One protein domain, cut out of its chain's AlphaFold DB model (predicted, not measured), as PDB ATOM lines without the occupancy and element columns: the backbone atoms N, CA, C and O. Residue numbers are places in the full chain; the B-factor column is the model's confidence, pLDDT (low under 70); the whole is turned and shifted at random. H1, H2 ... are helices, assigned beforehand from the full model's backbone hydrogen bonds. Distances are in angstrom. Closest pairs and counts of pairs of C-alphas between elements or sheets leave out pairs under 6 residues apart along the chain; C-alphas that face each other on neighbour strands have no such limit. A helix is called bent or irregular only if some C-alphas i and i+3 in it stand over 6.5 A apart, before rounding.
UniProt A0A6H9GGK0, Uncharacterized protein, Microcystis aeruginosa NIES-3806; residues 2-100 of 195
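This is residues 2 to 100 of the 195 residues of an uncharacterized protein of Microcystis aeruginosa NIES-3806 (UniProt A0A6H9GGK0). Two helical hairpins, H1 with H2 and H4 with H5, are joined where the first part of H4 packs on H2, and the kinked H4 runs through the middle of the whole. H3 runs crosswise near the kink of H4, and the short H6 and H7 make a corner at the far end from H1. The printed part has 99 residues, with seven named helices, H1 to H7 in order, and no named strand: the class is all helix. It is compact, with a radius of gyration of the C-alphas of 13.4 A and spans of 36 by 25 by 24 A.

H1, residues 2 to 12, begins at C-alpha 2 (76.511, -15.169, -33.773) and is 15.4 A long. H2, residues 16 to 33, measures 25.2 A. H3 is residues 36 to 44. H4, residues 53 to 69, measures 21.6 A. H5 is residues 73 to 81, H6 residues 84 to 88, and H7 residues 90 to 95, ending at C-alpha 95 (73.400, -23.625, -63.693).

H1 and H2 form a hairpin and touch, closest at the C-alphas of Tyr 7 and Ala 19, 5.0 A, at a shallow tilt of 25 degrees, opposite ways. H4 is the hub, touching H2, H3 and H5. It has a kink of 46 degrees near residue 60 and is irregular, but only just: C-alphas 58 and 61 are 6.8 A apart. With residues 54 to 59 alone it touches H2, closest at the C-alphas of Val 27 and Gly 58, 5.3 A, at 37 degrees, only just steep. With residues 61 to 68 alone it touches H5, its hairpin partner, closest at the C-alphas of Leu 64 and Glu 75, 4.9 A. H3 and H4 only just touch, with 3 pairs of C-alphas within 8 A, the closest Leu 39 and Val 60 at 6.9 A, about perpendicular at 79 degrees. H6 and H7 touch only at the corner, closest at the C-alphas of Phe 86 and Trp 93, 4.8 A. Every O i to N i+4 pair is within hydrogen-bond range in H1, H2, H3, H5, H6 and H7, and 10 of 13 are in H4.

The C-alphas farthest apart, those of Asp 13 and Gly 71, are 39.4 A apart. The printed part has no cut, and no link is long. Confidence is low, under 70, at residues 46 to 49.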
ATOM      1  N   GLU A   2      77.715 -15.332 -34.627       88.38
ATOM      2  CA  GLU A   2      76.511 -15.169 -33.773       88.38
ATOM      3  C   GLU A   2      75.173 -15.314 -34.521       88.38
ATOM      4  O   GLU A   2      74.259 -15.980 -34.041       88.38
ATOM      5  N   LYS A   3      75.069 -14.757 -35.736       91.38
ATOM      6  CA  LYS A   3      73.864 -14.892 -36.571       91.38
ATOM      7  C   LYS A   3      73.568 -16.338 -36.985       91.38
ATOM      8  O   LYS A   3      72.402 -16.713 -37.039       91.38
ATOM      9  N   TYR A   4      74.591 -17.153 -37.249       92.88
ATOM     10  CA  TYR A   4      74.389 -18.560 -37.610       92.88
ATOM     11  C   TYR A   4      73.882 -19.371 -36.412       92.88
ATOM     12  O   TYR A   4      72.912 -20.117 -36.532       92.88
ATOM     13  N   LEU A   5      74.438 -19.123 -35.222       92.56
ATOM     14  CA  LEU A   5      73.944 -19.717 -33.976       92.56
ATOM     15  C   LEU A   5      72.499 -19.294 -33.672       92.56
ATOM     16  O   LEU A   5      71.675 -20.127 -33.293       92.56
ATOM     17  N   LEU A   6      72.159 -18.018 -33.891       94.75
ATOM     18  CA  LEU A   6      70.784 -17.535 -33.758       94.75
ATOM     19  C   LEU A   6      69.844 -18.232 -34.749       94.75
ATOM     20  O   LEU A   6      68.761 -18.664 -34.359       94.75
ATOM     21  N   TYR A   7      70.253 -18.369 -36.010       94.94
ATOM     22  CA  TYR A   7      69.504 -19.110 -37.021       94.94
ATOM     23  C   TYR A   7      69.215 -20.553 -36.571       94.94
ATOM     24  O   TYR A   7      68.058 -20.979 -36.599       94.94
ATOM     25  N   LYS A   8      70.234 -21.272 -36.081       92.12
ATOM     26  CA  LYS A   8      70.092 -22.647 -35.577       92.12
ATOM     27  C   LYS A   8      69.149 -22.722 -34.380       92.12
ATOM     28  O   LYS A   8      68.260 -23.570 -34.366       92.12
ATOM     29  N   LYS A   9      69.271 -21.795 -33.427       93.81
ATOM     30  CA  LYS A   9      68.361 -21.707 -32.278       93.81
ATOM     31  C   LYS A   9      66.909 -21.477 -32.711       93.81
ATOM     32  O   LYS A   9      65.992 -22.125 -32.228       93.81
ATOM     33  N   LEU A  10      66.679 -20.582 -33.669       94.44
ATOM     34  CA  LEU A  10      65.330 -20.334 -34.181       94.44
ATOM     35  C   LEU A  10      64.746 -21.567 -34.885       94.44
ATOM     36  O   LEU A  10      63.536 -21.785 -34.808       94.44
ATOM     37  N   LEU A  11      65.573 -22.376 -35.556       91.25
ATOM     38  CA  LEU A  11      65.134 -23.657 -36.108       91.25
ATOM     39  C   LEU A  11      64.792 -24.677 -35.020       91.25
ATOM     40  O   LEU A  11      63.733 -25.298 -35.123       91.25
ATOM     41  N   SER A  12      65.629 -24.824 -33.985       90.75
ATOM     42  CA  SER A  12      65.355 -25.745 -32.871       90.75
ATOM     43  C   SER A  12      64.077 -25.375 -32.123       90.75
ATOM     44  O   SER A  12      63.322 -26.252 -31.718       90.75
ATOM     45  N   ASP A  13      63.784 -24.078 -32.026       94.31
ATOM     46  CA  ASP A  13      62.575 -23.552 -31.389       94.31
ATOM     47  C   ASP A  13      61.326 -23.653 -32.297       94.31
ATOM     48  O   ASP A  13      60.243 -23.188 -31.941       94.31
ATOM     49  N   GLY A  14      61.448 -24.213 -33.510       92.38
ATOM     50  CA  GLY A  14      60.352 -24.342 -34.477       92.38
ATOM     51  C   GLY A  14      59.943 -23.028 -35.161       92.38
ATOM     52  O   GLY A  14      58.970 -22.985 -35.919       92.38
ATOM     53  N   LEU A  15      60.697 -21.945 -34.964       94.88
ATOM     54  CA  LEU A  15      60.406 -20.592 -35.451       94.88
ATOM     55  C   LEU A  15      60.880 -20.377 -36.900       94.88
ATOM     56  O   LEU A  15      61.588 -19.415 -37.210       94.88
ATOM     57  N   ARG A  16      60.433 -21.240 -37.824       92.69
ATOM     58  CA  ARG A  16      60.905 -21.299 -39.225       92.69
ATOM     59  C   ARG A  16      60.858 -19.963 -39.973       92.69
ATOM     60  O   ARG A  16      61.794 -19.639 -40.693       92.69
ATOM     61  N   LYS A  17      59.801 -19.161 -39.791       94.81
ATOM     62  CA  LYS A  17      59.690 -17.842 -40.447       94.81
ATOM     63  C   LYS A  17      60.815 -16.897 -40.017       94.81
ATOM     64  O   LYS A  17      61.410 -16.243 -40.863       94.81
ATOM     65  N   LYS A  18      61.123 -16.857 -38.716       95.75
ATOM     66  CA  LYS A  18      62.215 -16.036 -38.178       95.75
ATOM     67  C   LYS A  18      63.574 -16.589 -38.601       95.75
ATOM     68  O   LYS A  18      64.427 -15.816 -39.014       95.75
ATOM     69  N   ALA A  19      63.746 -17.911 -38.576       95.06
ATOM     70  CA  ALA A  19      64.965 -18.550 -39.065       95.06
ATOM     71  C   ALA A  19      65.240 -18.198 -40.538       95.06
ATOM     72  O   ALA A  19      66.349 -17.804 -40.871       95.06
ATOM     73  N   ASN A  20      64.225 -18.232 -41.408       95.00
ATOM     74  CA  ASN A  20      64.387 -17.863 -42.818       95.00
ATOM     75  C   ASN A  20      64.763 -16.384 -43.024       95.00
ATOM     76  O   ASN A  20      65.458 -16.069 -43.988       95.00
ATOM     77  N   ILE A  21      64.346 -15.474 -42.137       96.75
ATOM     78  CA  ILE A  21      64.812 -14.077 -42.172       96.75
ATOM     79  C   ILE A  21      66.320 -14.036 -41.906       96.75
ATOM     80  O   ILE A  21      67.067 -13.501 -42.722       96.75
ATOM     81  N   ILE A  22      66.781 -14.694 -40.836       97.25
ATOM     82  CA  ILE A  22      68.213 -14.756 -40.515       97.25
ATOM     83  C   ILE A  22      69.008 -15.475 -41.616       97.25
ATOM     84  O   ILE A  22      70.110 -15.047 -41.942       97.25
ATOM     85  N   ALA A  23      68.454 -16.514 -42.245       96.12
ATOM     86  CA  ALA A  23      69.084 -17.187 -43.383       96.12
ATOM     87  C   ALA A  23      69.338 -16.227 -44.556       96.12
ATOM     88  O   ALA A  23      70.432 -16.222 -45.112       96.12
ATOM     89  N   ASN A  24      68.370 -15.373 -44.902       96.88
ATOM     90  CA  ASN A  24      68.565 -14.355 -45.938       96.88
ATOM     91  C   ASN A  24      69.628 -13.326 -45.537       96.88
ATOM     92  O   ASN A  24      70.464 -12.960 -46.360       96.88
ATOM     93  N   GLU A  25      69.644 -12.892 -44.274       97.00
ATOM     94  CA  GLU A  25      70.690 -11.991 -43.779       97.00
ATOM     95  C   GLU A  25      72.085 -12.621 -43.849       97.00
ATOM     96  O   GLU A  25      73.047 -11.934 -44.183       97.00
ATOM     97  N   LEU A  26      72.205 -13.918 -43.553       96.88
ATOM     98  CA  LEU A  26      73.457 -14.662 -43.688       96.88
ATOM     99  C   LEU A  26      73.909 -14.735 -45.147       96.88
ATOM    100  O   LEU A  26      75.090 -14.545 -45.417       96.88
ATOM    101  N   VAL A  27      72.984 -14.964 -46.086       96.81
ATOM    102  CA  VAL A  27      73.287 -14.966 -47.528       96.81
ATOM    103  C   VAL A  27      73.795 -13.598 -47.980       96.81
ATOM    104  O   VAL A  27      74.793 -13.530 -48.693       96.81
ATOM    105  N   LEU A  28      73.130 -12.513 -47.574       96.56
ATOM    106  CA  LEU A  28      73.562 -11.152 -47.902       96.56
ATOM    107  C   LEU A  28      74.952 -10.860 -47.335       96.56
ATOM    108  O   LEU A  28      75.844 -10.460 -48.077       96.56
ATOM    109  N   TYR A  29      75.152 -11.159 -46.051       96.00
ATOM    110  CA  TYR A  29      76.441 -11.001 -45.388       96.00
ATOM    111  C   TYR A  29      77.552 -11.778 -46.100       96.00
ATOM    112  O   TYR A  29      78.617 -11.227 -46.374       96.00
ATOM    113  N   TRP A  30      77.313 -13.048 -46.432       96.12
ATOM    114  CA  TRP A  30      78.311 -13.875 -47.103       96.12
ATOM    115  C   TRP A  30      78.639 -13.357 -48.507       96.12
ATOM    116  O   TRP A  30      79.807 -13.315 -48.868       96.12
ATOM    117  N   LYS A  31      77.652 -12.886 -49.278       94.31
ATOM    118  CA  LYS A  31      77.901 -12.288 -50.603       94.31
ATOM    119  C   LYS A  31      78.780 -11.039 -50.546       94.31
ATOM    120  O   LYS A  31      79.533 -10.795 -51.482       94.31
ATOM    121  N   GLU A  32      78.679 -10.253 -49.479       94.69
ATOM    122  CA  GLU A  32      79.483  -9.040 -49.291       94.69
ATOM    123  C   GLU A  32      80.897  -9.336 -48.779       94.69
ATOM    124  O   GLU A  32      81.838  -8.612 -49.098       94.69
ATOM    125  N   THR A  33      81.054 -10.387 -47.973       94.19
ATOM    126  CA  THR A  33      82.289 -10.638 -47.208       94.19
ATOM    127  C   THR A  33      83.096 -11.838 -47.681       94.19
ATOM    128  O   THR A  33      84.286 -11.921 -47.388       94.19
ATOM    129  N   ASN A  34      82.458 -12.769 -48.389       92.06
ATOM    130  CA  ASN A  34      82.987 -14.085 -48.733       92.06
ATOM    131  C   ASN A  34      83.579 -14.820 -47.510       92.06
ATOM    132  O   ASN A  34      84.670 -15.390 -47.571       92.06
ATOM    133  N   ASP A  35      82.887 -14.749 -46.365       92.88
ATOM    134  CA  ASP A  35      83.359 -15.299 -45.090       92.88
ATOM    135  C   ASP A  35      83.476 -16.836 -45.138       92.88
ATOM    136  O   ASP A  35      82.500 -17.574 -44.970       92.88
ATOM    137  N   ASN A  36      84.706 -17.320 -45.335       91.44
ATOM    138  CA  ASN A  36      85.032 -18.746 -45.356       91.44
ATOM    139  C   ASN A  36      84.798 -19.440 -44.006       91.44
ATOM    140  O   ASN A  36      84.547 -20.642 -43.986       91.44
ATOM    141  N   ASN A  37      84.854 -18.720 -42.879       92.50
ATOM    142  CA  ASN A  37      84.585 -19.331 -41.577       92.50
ATOM    143  C   ASN A  37      83.106 -19.700 -41.460       92.50
ATOM    144  O   ASN A  37      82.788 -20.799 -41.017       92.50
ATOM    145  N   LEU A  38      82.210 -18.820 -41.918       92.81
ATOM    146  CA  LEU A  38      80.780 -19.114 -41.984       92.81
ATOM    147  C   LEU A  38      80.489 -20.309 -42.902       92.81
ATOM    148  O   LEU A  38      79.721 -21.190 -42.526       92.81
ATOM    149  N   LEU A  39      81.103 -20.354 -44.088       92.31
ATOM    150  CA  LEU A  39      80.952 -21.480 -45.013       92.31
ATOM    151  C   LEU A  39      81.410 -22.800 -44.375       92.31
ATOM    152  O   LEU A  39      80.672 -23.783 -44.409       92.31
ATOM    153  N   ASN A  40      82.598 -22.812 -43.765       90.56
ATOM    154  CA  ASN A  40      83.135 -23.994 -43.096       90.56
ATOM    155  C   ASN A  40      82.243 -24.444 -41.939       90.56
ATOM    156  O   ASN A  40      82.025 -25.639 -41.773       90.56
ATOM    157  N   GLU A  41      81.695 -23.509 -41.165       90.56
ATOM    158  CA  GLU A  41      80.752 -23.828 -40.095       90.56
ATOM    159  C   GLU A  41      79.491 -24.505 -40.650       90.56
ATOM    160  O   GLU A  41      79.075 -25.541 -40.143       90.56
ATOM    161  N   ILE A  42      78.916 -23.968 -41.734       91.44
ATOM    162  CA  ILE A  42      77.729 -24.542 -42.390       91.44
ATOM    163  C   ILE A  42      78.012 -25.959 -42.913       91.44
ATOM    164  O   ILE A  42      77.167 -26.841 -42.773       91.44
ATOM    165  N   LEU A  43      79.179 -26.182 -43.527       88.56
ATOM    166  CA  LEU A  43      79.552 -27.479 -44.103       88.56
ATOM    167  C   LEU A  43      79.898 -28.534 -43.042       88.56
ATOM    168  O   LEU A  43      79.634 -29.718 -43.256       88.56
ATOM    169  N   ASN A  44      80.477 -28.113 -41.914       84.75
ATOM    170  CA  ASN A  44      80.885 -29.000 -40.821       84.75
ATOM    171  C   ASN A  44      79.786 -29.233 -39.778       84.75
ATOM    172  O   ASN A  44      79.928 -30.123 -38.937       84.75
ATOM    173  N   ASP A  45      78.697 -28.467 -39.822       78.00
ATOM    174  CA  ASP A  45      77.526 -28.718 -38.993       78.00
ATOM    175  C   ASP A  45      77.018 -30.141 -39.292       78.00
ATOM    176  O   ASP A  45      76.776 -30.503 -40.446       78.00
ATOM    177  N   GLY A  46      76.887 -30.986 -38.264       57.69
ATOM    178  CA  GLY A  46      76.566 -32.419 -38.390       57.69
ATOM    179  C   GLY A  46      75.237 -32.723 -39.101       57.69
ATOM    180  O   GLY A  46      74.933 -33.876 -39.394       57.69
ATOM    181  N   GLU A  47      74.466 -31.683 -39.422       58.72
ATOM    182  CA  GLU A  47      73.296 -31.682 -40.298       58.72
ATOM    183  C   GLU A  47      73.623 -31.366 -41.768       58.72
ATOM    184  O   GLU A  47      72.727 -30.998 -42.524       58.72
ATOM    185  N   SER A  48      74.865 -31.542 -42.225       57.31
ATOM    186  CA  SER A  48      75.292 -31.324 -43.620       57.31
ATOM    187  C   SER A  48      74.563 -32.181 -44.669       57.31
ATOM    188  O   SER A  48      74.957 -32.187 -45.822       57.31
ATOM    189  N   ASN A  49      73.518 -32.927 -44.308       58.44
ATOM    190  CA  ASN A  49      72.562 -33.540 -45.237       58.44
ATOM    191  C   ASN A  49      71.287 -32.692 -45.441       58.44
ATOM    192  O   ASN A  49      70.584 -32.887 -46.423       58.44
ATOM    193  N   ASN A  50      70.990 -31.752 -44.537       75.62
ATOM    194  CA  ASN A  50      69.742 -30.984 -44.452       75.62
ATOM    195  C   ASN A  50      70.009 -29.472 -44.332       75.62
ATOM    196  O   ASN A  50      69.413 -28.772 -43.510       75.62
ATOM    197  N   ILE A  51      70.911 -28.945 -45.160       87.12
ATOM    198  CA  ILE A  51      71.130 -27.497 -45.239       87.12
ATOM    199  C   ILE A  51      69.837 -26.844 -45.743       87.12
ATOM    200  O   ILE A  51      69.233 -27.289 -46.714       87.12
ATOM    201  N   ASN A  52      69.382 -25.771 -45.096       89.69
ATOM    202  CA  ASN A  52      68.204 -25.042 -45.565       89.69
ATOM    203  C   ASN A  52      68.425 -24.511 -46.983       89.69
ATOM    204  O   ASN A  52      69.474 -23.943 -47.281       89.69
ATOM    205  N   HIS A  53      67.409 -24.647 -47.834       90.38
ATOM    206  CA  HIS A  53      67.498 -24.310 -49.250       90.38
ATOM    207  C   HIS A  53      67.972 -22.863 -49.521       90.38
ATOM    208  O   HIS A  53      68.734 -22.647 -50.458       90.38
ATOM    209  N   ILE A  54      67.608 -21.883 -48.682       93.25
ATOM    210  CA  ILE A  54      68.063 -20.482 -48.808       93.25
ATOM    211  C   ILE A  54      69.584 -20.387 -48.623       93.25
ATOM    212  O   ILE A  54      70.272 -19.766 -49.432       93.25
ATOM    213  N   ILE A  55      70.109 -21.028 -47.574       94.00
ATOM    214  CA  ILE A  55      71.548 -21.064 -47.277       94.00
ATOM    215  C   ILE A  55      72.283 -21.866 -48.351       94.00
ATOM    216  O   ILE A  55      73.328 -21.429 -48.833       94.00
ATOM    217  N   PHE A  56      71.718 -23.001 -48.770       93.56
ATOM    218  CA  PHE A  56      72.299 -23.818 -49.824       93.56
ATOM    219  C   PHE A  56      72.449 -23.015 -51.122       93.56
ATOM    220  O   PHE A  56      73.562 -22.846 -51.607       93.56
ATOM    221  N   LYS A  57      71.355 -22.438 -51.634       93.25
ATOM    222  CA  LYS A  57      71.340 -21.644 -52.875       93.25
ATOM    223  C   LYS A  57      72.254 -20.421 -52.801       93.25
ATOM    224  O   LYS A  57      72.889 -20.066 -53.791       93.25
ATOM    225  N   GLY A  58      72.275 -19.741 -51.655       94.12
ATOM    226  CA  GLY A  58      72.925 -18.439 -51.517       94.12
ATOM    227  C   GLY A  58      74.400 -18.468 -51.120       94.12
ATOM    228  O   GLY A  58      75.098 -17.512 -51.448       94.12
ATOM    229  N   ILE A  59      74.853 -19.516 -50.423       94.94
ATOM    230  CA  ILE A  59      76.204 -19.606 -49.835       94.94
ATOM    231  C   ILE A  59      76.930 -20.858 -50.329       94.94
ATOM    232  O   ILE A  59      78.011 -20.771 -50.904       94.94
ATOM    233  N   VAL A  60      76.331 -22.032 -50.121       93.75
ATOM    234  CA  VAL A  60      77.017 -23.317 -50.336       93.75
ATOM    235  C   VAL A  60      77.167 -23.616 -51.825       93.75
ATOM    236  O   VAL A  60      78.268 -23.890 -52.289       93.75
ATOM    237  N   PHE A  61      76.082 -23.523 -52.593       93.81
ATOM    238  CA  PHE A  61      76.078 -23.879 -54.008       93.81
ATOM    239  C   PHE A  61      77.095 -23.087 -54.844       93.81
ATOM    240  O   PHE A  61      77.828 -23.731 -55.589       93.81
ATOM    241  N   PRO A  62      77.226 -21.748 -54.723       93.56
ATOM    242  CA  PRO A  62      78.252 -21.005 -55.456       93.56
ATOM    243  C   PRO A  62      79.674 -21.522 -55.208       93.56
ATOM    244  O   PRO A  62      80.451 -21.652 -56.151       93.56
ATOM    245  N   HIS A  63      80.001 -21.854 -53.956       93.62
ATOM    246  CA  HIS A  63      81.301 -22.420 -53.610       93.62
ATOM    247  C   HIS A  63      81.497 -23.809 -54.230       93.62
ATOM    248  O   HIS A  63      82.513 -24.064 -54.878       93.62
ATOM    249  N   LEU A  64      80.499 -24.684 -54.084       93.38
ATOM    250  CA  LEU A  64      80.555 -26.037 -54.627       93.38
ATOM    251  C   LEU A  64      80.657 -26.050 -56.158       93.38
ATOM    252  O   LEU A  64      81.426 -26.831 -56.713       93.38
ATOM    253  N   LEU A  65      79.920 -25.169 -56.838       93.75
ATOM    254  CA  LEU A  65      79.948 -25.042 -58.293       93.75
ATOM    255  C   LEU A  65      81.329 -24.589 -58.791       93.75
ATOM    256  O   LEU A  65      81.850 -25.170 -59.739       93.75
ATOM    257  N   SER A  66      81.950 -23.604 -58.127       93.62
ATOM    258  CA  SER A  66      83.326 -23.188 -58.449       93.62
ATOM    259  C   SER A  66      84.300 -24.353 -58.290       93.62
ATOM    260  O   SER A  66      85.065 -24.648 -59.202       93.62
ATOM    261  N   GLY A  67      84.225 -25.070 -57.162       93.62
ATOM    262  CA  GLY A  67      85.089 -26.221 -56.910       93.62
ATOM    263  C   GLY A  67      84.904 -27.346 -57.928       93.62
ATOM    264  O   GLY A  67      85.892 -27.928 -58.367       93.62
ATOM    265  N   TYR A  68      83.671 -27.608 -58.366       93.31
ATOM    266  CA  TYR A  68      83.392 -28.561 -59.441       93.31
ATOM    267  C   TYR A  68      84.052 -28.163 -60.763       93.31
ATOM    268  O   TYR A  68      84.746 -28.977 -61.367       93.31
ATOM    269  N   HIS A  69      83.897 -26.908 -61.192       92.88
ATOM    270  CA  HIS A  69      84.536 -26.420 -62.418       92.88
ATOM    271  C   HIS A  69      86.068 -26.427 -62.334       92.88
ATOM    272  O   HIS A  69      86.743 -26.603 -63.345       92.88
ATOM    273  N   GLU A  70      86.620 -26.290 -61.130       94.50
ATOM    274  CA  GLU A  70      88.051 -26.424 -60.847       94.50
ATOM    275  C   GLU A  70      88.516 -27.890 -60.723       94.50
ATOM    276  O   GLU A  70      89.697 -28.140 -60.484       94.50
ATOM    277  N   GLY A  71      87.619 -28.870 -60.874       92.06
ATOM    278  CA  GLY A  71      87.938 -30.296 -60.780       92.06
ATOM    279  C   GLY A  71      88.242 -30.769 -59.357       92.06
ATOM    280  O   GLY A  71      88.958 -31.755 -59.169       92.06
ATOM    281  N   LYS A  72      87.738 -30.074 -58.333       93.88
ATOM    282  CA  LYS A  72      87.990 -30.432 -56.937       93.88
ATOM    283  C   LYS A  72      87.080 -31.567 -56.476       93.88
ATOM    284  O   LYS A  72      85.849 -31.516 -56.566       93.88
ATOM    285  N   LEU A  73      87.720 -32.601 -55.932       93.62
ATOM    286  CA  LEU A  73      87.064 -33.826 -55.491       93.62
ATOM    287  C   LEU A  73      86.014 -33.569 -54.402       93.62
ATOM    288  O   LEU A  73      84.882 -34.024 -54.534       93.62
ATOM    289  N   GLN A  74      86.367 -32.856 -53.329       92.69
ATOM    290  CA  GLN A  74      85.498 -32.731 -52.151       92.69
ATOM    291  C   GLN A  74      84.221 -31.944 -52.453       92.69
ATOM    292  O   GLN A  74      83.129 -32.347 -52.058       92.69
ATOM    293  N   GLU A  75      84.337 -30.868 -53.219       92.44
ATOM    294  CA  GLU A  75      83.220 -30.033 -53.640       92.44
ATOM    295  C   GLU A  75      82.268 -30.815 -54.548       92.44
ATOM    296  O   GLU A  75      81.052 -30.764 -54.361       92.44
ATOM    297  N   THR A  76      82.805 -31.636 -55.451       92.69
ATOM    298  CA  THR A  76      81.988 -32.516 -56.296       92.69
ATOM    299  C   THR A  76      81.288 -33.610 -55.478       92.69
ATOM    300  O   THR A  76      80.103 -33.877 -55.695       92.69
ATOM    301  N   LYS A  77      81.961 -34.206 -54.479       93.62
ATOM    302  CA  LYS A  77      81.325 -35.148 -53.534       93.62
ATOM    303  C   LYS A  77      80.162 -34.490 -52.784       93.62
ATOM    304  O   LYS A  77      79.103 -35.097 -52.629       93.62
ATOM    305  N   LEU A  78      80.339 -33.243 -52.347       91.12
ATOM    306  CA  LEU A  78      79.292 -32.476 -51.675       91.12
ATOM    307  C   LEU A  78      78.129 -32.137 -52.619       91.12
ATOM    308  O   LEU A  78      76.979 -32.237 -52.197       91.12
ATOM    309  N   LEU A  79      78.378 -31.820 -53.895       91.50
ATOM    310  CA  LEU A  79      77.301 -31.624 -54.879       91.50
ATOM    311  C   LEU A  79      76.434 -32.875 -55.035       91.50
ATOM    312  O   LEU A  79      75.210 -32.772 -54.995       91.50
ATOM    313  N   ILE A  80      77.061 -34.049 -55.152       91.00
ATOM    314  CA  ILE A  80      76.362 -35.340 -55.235       91.00
ATOM    315  C   ILE A  80      75.511 -35.569 -53.985       91.00
ATOM    316  O   ILE A  80      74.320 -35.864 -54.082       91.00
ATOM    317  N   LYS A  81      76.095 -35.365 -52.802       89.50
ATOM    318  CA  LYS A  81      75.400 -35.502 -51.514       89.50
ATOM    319  C   LYS A  81      74.167 -34.593 -51.412       89.50
ATOM    320  O   LYS A  81      73.165 -34.975 -50.815       89.50
ATOM    321  N   HIS A  82      74.228 -33.412 -52.021       89.19
ATOM    322  CA  HIS A  82      73.165 -32.410 -52.006       89.19
ATOM    323  C   HIS A  82      72.287 -32.400 -53.262       89.19
ATOM    324  O   HIS A  82      71.541 -31.438 -53.465       89.19
ATOM    325  N   ILE A  83      72.310 -33.461 -54.081       88.12
ATOM    326  CA  ILE A  83      71.652 -33.447 -55.396       88.12
ATOM    327  C   ILE A  83      70.142 -33.123 -55.322       88.12
ATOM    328  O   ILE A  83      69.570 -32.514 -56.222       88.12
ATOM    329  N   GLN A  84      69.498 -33.458 -54.201       86.94
ATOM    330  CA  GLN A  84      68.076 -33.194 -53.949       86.94
ATOM    331  C   GLN A  84      67.703 -31.705 -54.027       86.94
ATOM    332  O   GLN A  84      66.583 -31.371 -54.414       86.94
ATOM    333  N   HIS A  85      68.635 -30.796 -53.716       88.38
ATOM    334  CA  HIS A  85      68.385 -29.361 -53.846       88.38
ATOM    335  C   HIS A  85      68.126 -28.943 -55.300       88.38
ATOM    336  O   HIS A  85      67.298 -28.060 -55.521       88.38
ATOM    337  N   PHE A  86      68.761 -29.601 -56.276       87.81
ATOM    338  CA  PHE A  86      68.576 -29.313 -57.703       87.81
ATOM    339  C   PHE A  86      67.215 -29.773 -58.212       87.81
ATOM    340  O   PHE A  86      66.570 -29.064 -58.975       87.81
ATOM    341  N   TYR A  87      66.721 -30.919 -57.738       81.50
ATOM    342  CA  TYR A  87      65.392 -31.403 -58.127       81.50
ATOM    343  C   TYR A  87      64.265 -30.478 -57.657       81.50
ATOM    344  O   TYR A  87      63.219 -30.409 -58.296       81.50
ATOM    345  N   SER A  88      64.483 -29.749 -56.558       83.38
ATOM    346  CA  SER A  88      63.524 -28.773 -56.028       83.38
ATOM    347  C   SER A  88      63.641 -27.364 -56.626       83.38
ATOM    348  O   SER A  88      62.747 -26.549 -56.403       83.38
ATOM    349  N   ASP A  89      64.718 -27.059 -57.356       88.62
ATOM    350  CA  ASP A  89      64.996 -25.726 -57.904       88.62
ATOM    351  C   ASP A  89      65.641 -25.834 -59.291       88.62
ATOM    352  O   ASP A  89      66.843 -26.067 -59.445       88.62
ATOM    353  N   GLN A  90      64.809 -25.628 -60.312       87.19
ATOM    354  CA  GLN A  90      65.201 -25.742 -61.711       87.19
ATOM    355  C   GLN A  90      66.296 -24.742 -62.109       87.19
ATOM    356  O   GLN A  90      67.160 -25.091 -62.909       87.19
ATOM    357  N   GLU A  91      66.316 -23.536 -61.530       89.69
ATOM    358  CA  GLU A  91      67.346 -22.533 -61.838       89.69
ATOM    359  C   GLU A  91      68.724 -22.989 -61.350       89.69
ATOM    360  O   GLU A  91      69.744 -22.722 -61.989       89.69
ATOM    361  N   LEU A  92      68.774 -23.659 -60.194       89.06
ATOM    362  CA  LEU A  92      70.013 -24.254 -59.699       89.06
ATOM    363  C   LEU A  92      70.476 -25.386 -60.607       89.06
ATOM    364  O   LEU A  92      71.666 -25.490 -60.895       89.06
ATOM    365  N   TRP A  93      69.543 -26.225 -61.054       89.06
ATOM    366  CA  TRP A  93      69.880 -27.366 -61.891       89.06
ATOM    367  C   TRP A  93      70.366 -26.946 -63.279       89.06
ATOM    368  O   TRP A  93      71.325 -27.521 -63.787       89.06
ATOM    369  N   GLU A  94      69.778 -25.892 -63.848       91.38
ATOM    370  CA  GLU A  94      70.217 -25.294 -65.111       91.38
ATOM    371  C   GLU A  94      71.658 -24.779 -65.029       91.38
ATOM    372  O   GLU A  94      72.470 -25.076 -65.904       91.38
ATOM    373  N   LYS A  95      72.016 -24.080 -63.942       88.38
ATOM    374  CA  LYS A  95      73.400 -23.625 -63.693       88.38
ATOM    375  C   LYS A  95      74.400 -24.767 -63.558       88.38
ATOM    376  O   LYS A  95      75.600 -24.538 -63.650       88.38
ATOM    377  N   PHE A  96      73.899 -25.968 -63.310       85.69
ATOM    378  CA  PHE A  96      74.666 -27.194 -63.210       85.69
ATOM    379  C   PHE A  96      74.411 -28.136 -64.402       85.69
ATOM    380  O   PHE A  96      74.594 -29.349 -64.306       85.69
ATOM    381  N   GLU A  97      73.961 -27.567 -65.528       89.50
ATOM    382  CA  GLU A  97      73.784 -28.228 -66.827       89.50
ATOM    383  C   GLU A  97      72.897 -29.478 -66.781       89.50
ATOM    384  O   GLU A  97      73.091 -30.433 -67.532       89.50
ATOM    385  N   TYR A  98      71.923 -29.494 -65.871       89.31
ATOM    386  CA  TYR A  98      71.029 -30.629 -65.664       89.31
ATOM    387  C   TYR A  98      71.751 -31.960 -65.390       89.31
ATOM    388  O   TYR A  98      71.188 -33.037 -65.610       89.31
ATOM    389  N   LYS A  99      72.989 -31.915 -64.873       90.75
ATOM    390  CA  LYS A  99      73.755 -33.125 -64.564       90.75
ATOM    391  C   LYS A  99      73.027 -33.961 -63.519       90.75
ATOM    392  O   LYS A  99      72.579 -33.473 -62.480       90.75
ATOM    393  N   SER A 100      72.893 -35.244 -63.822       89.12
ATOM    394  CA  SER A 100      72.359 -36.238 -62.901       89.12
ATOM    395  C   SER A 100      73.442 -36.738 -61.949       89.12
ATOM    396  O   SER A 100      74.625 -36.761 -62.281       89.12
TER     397      SER A 100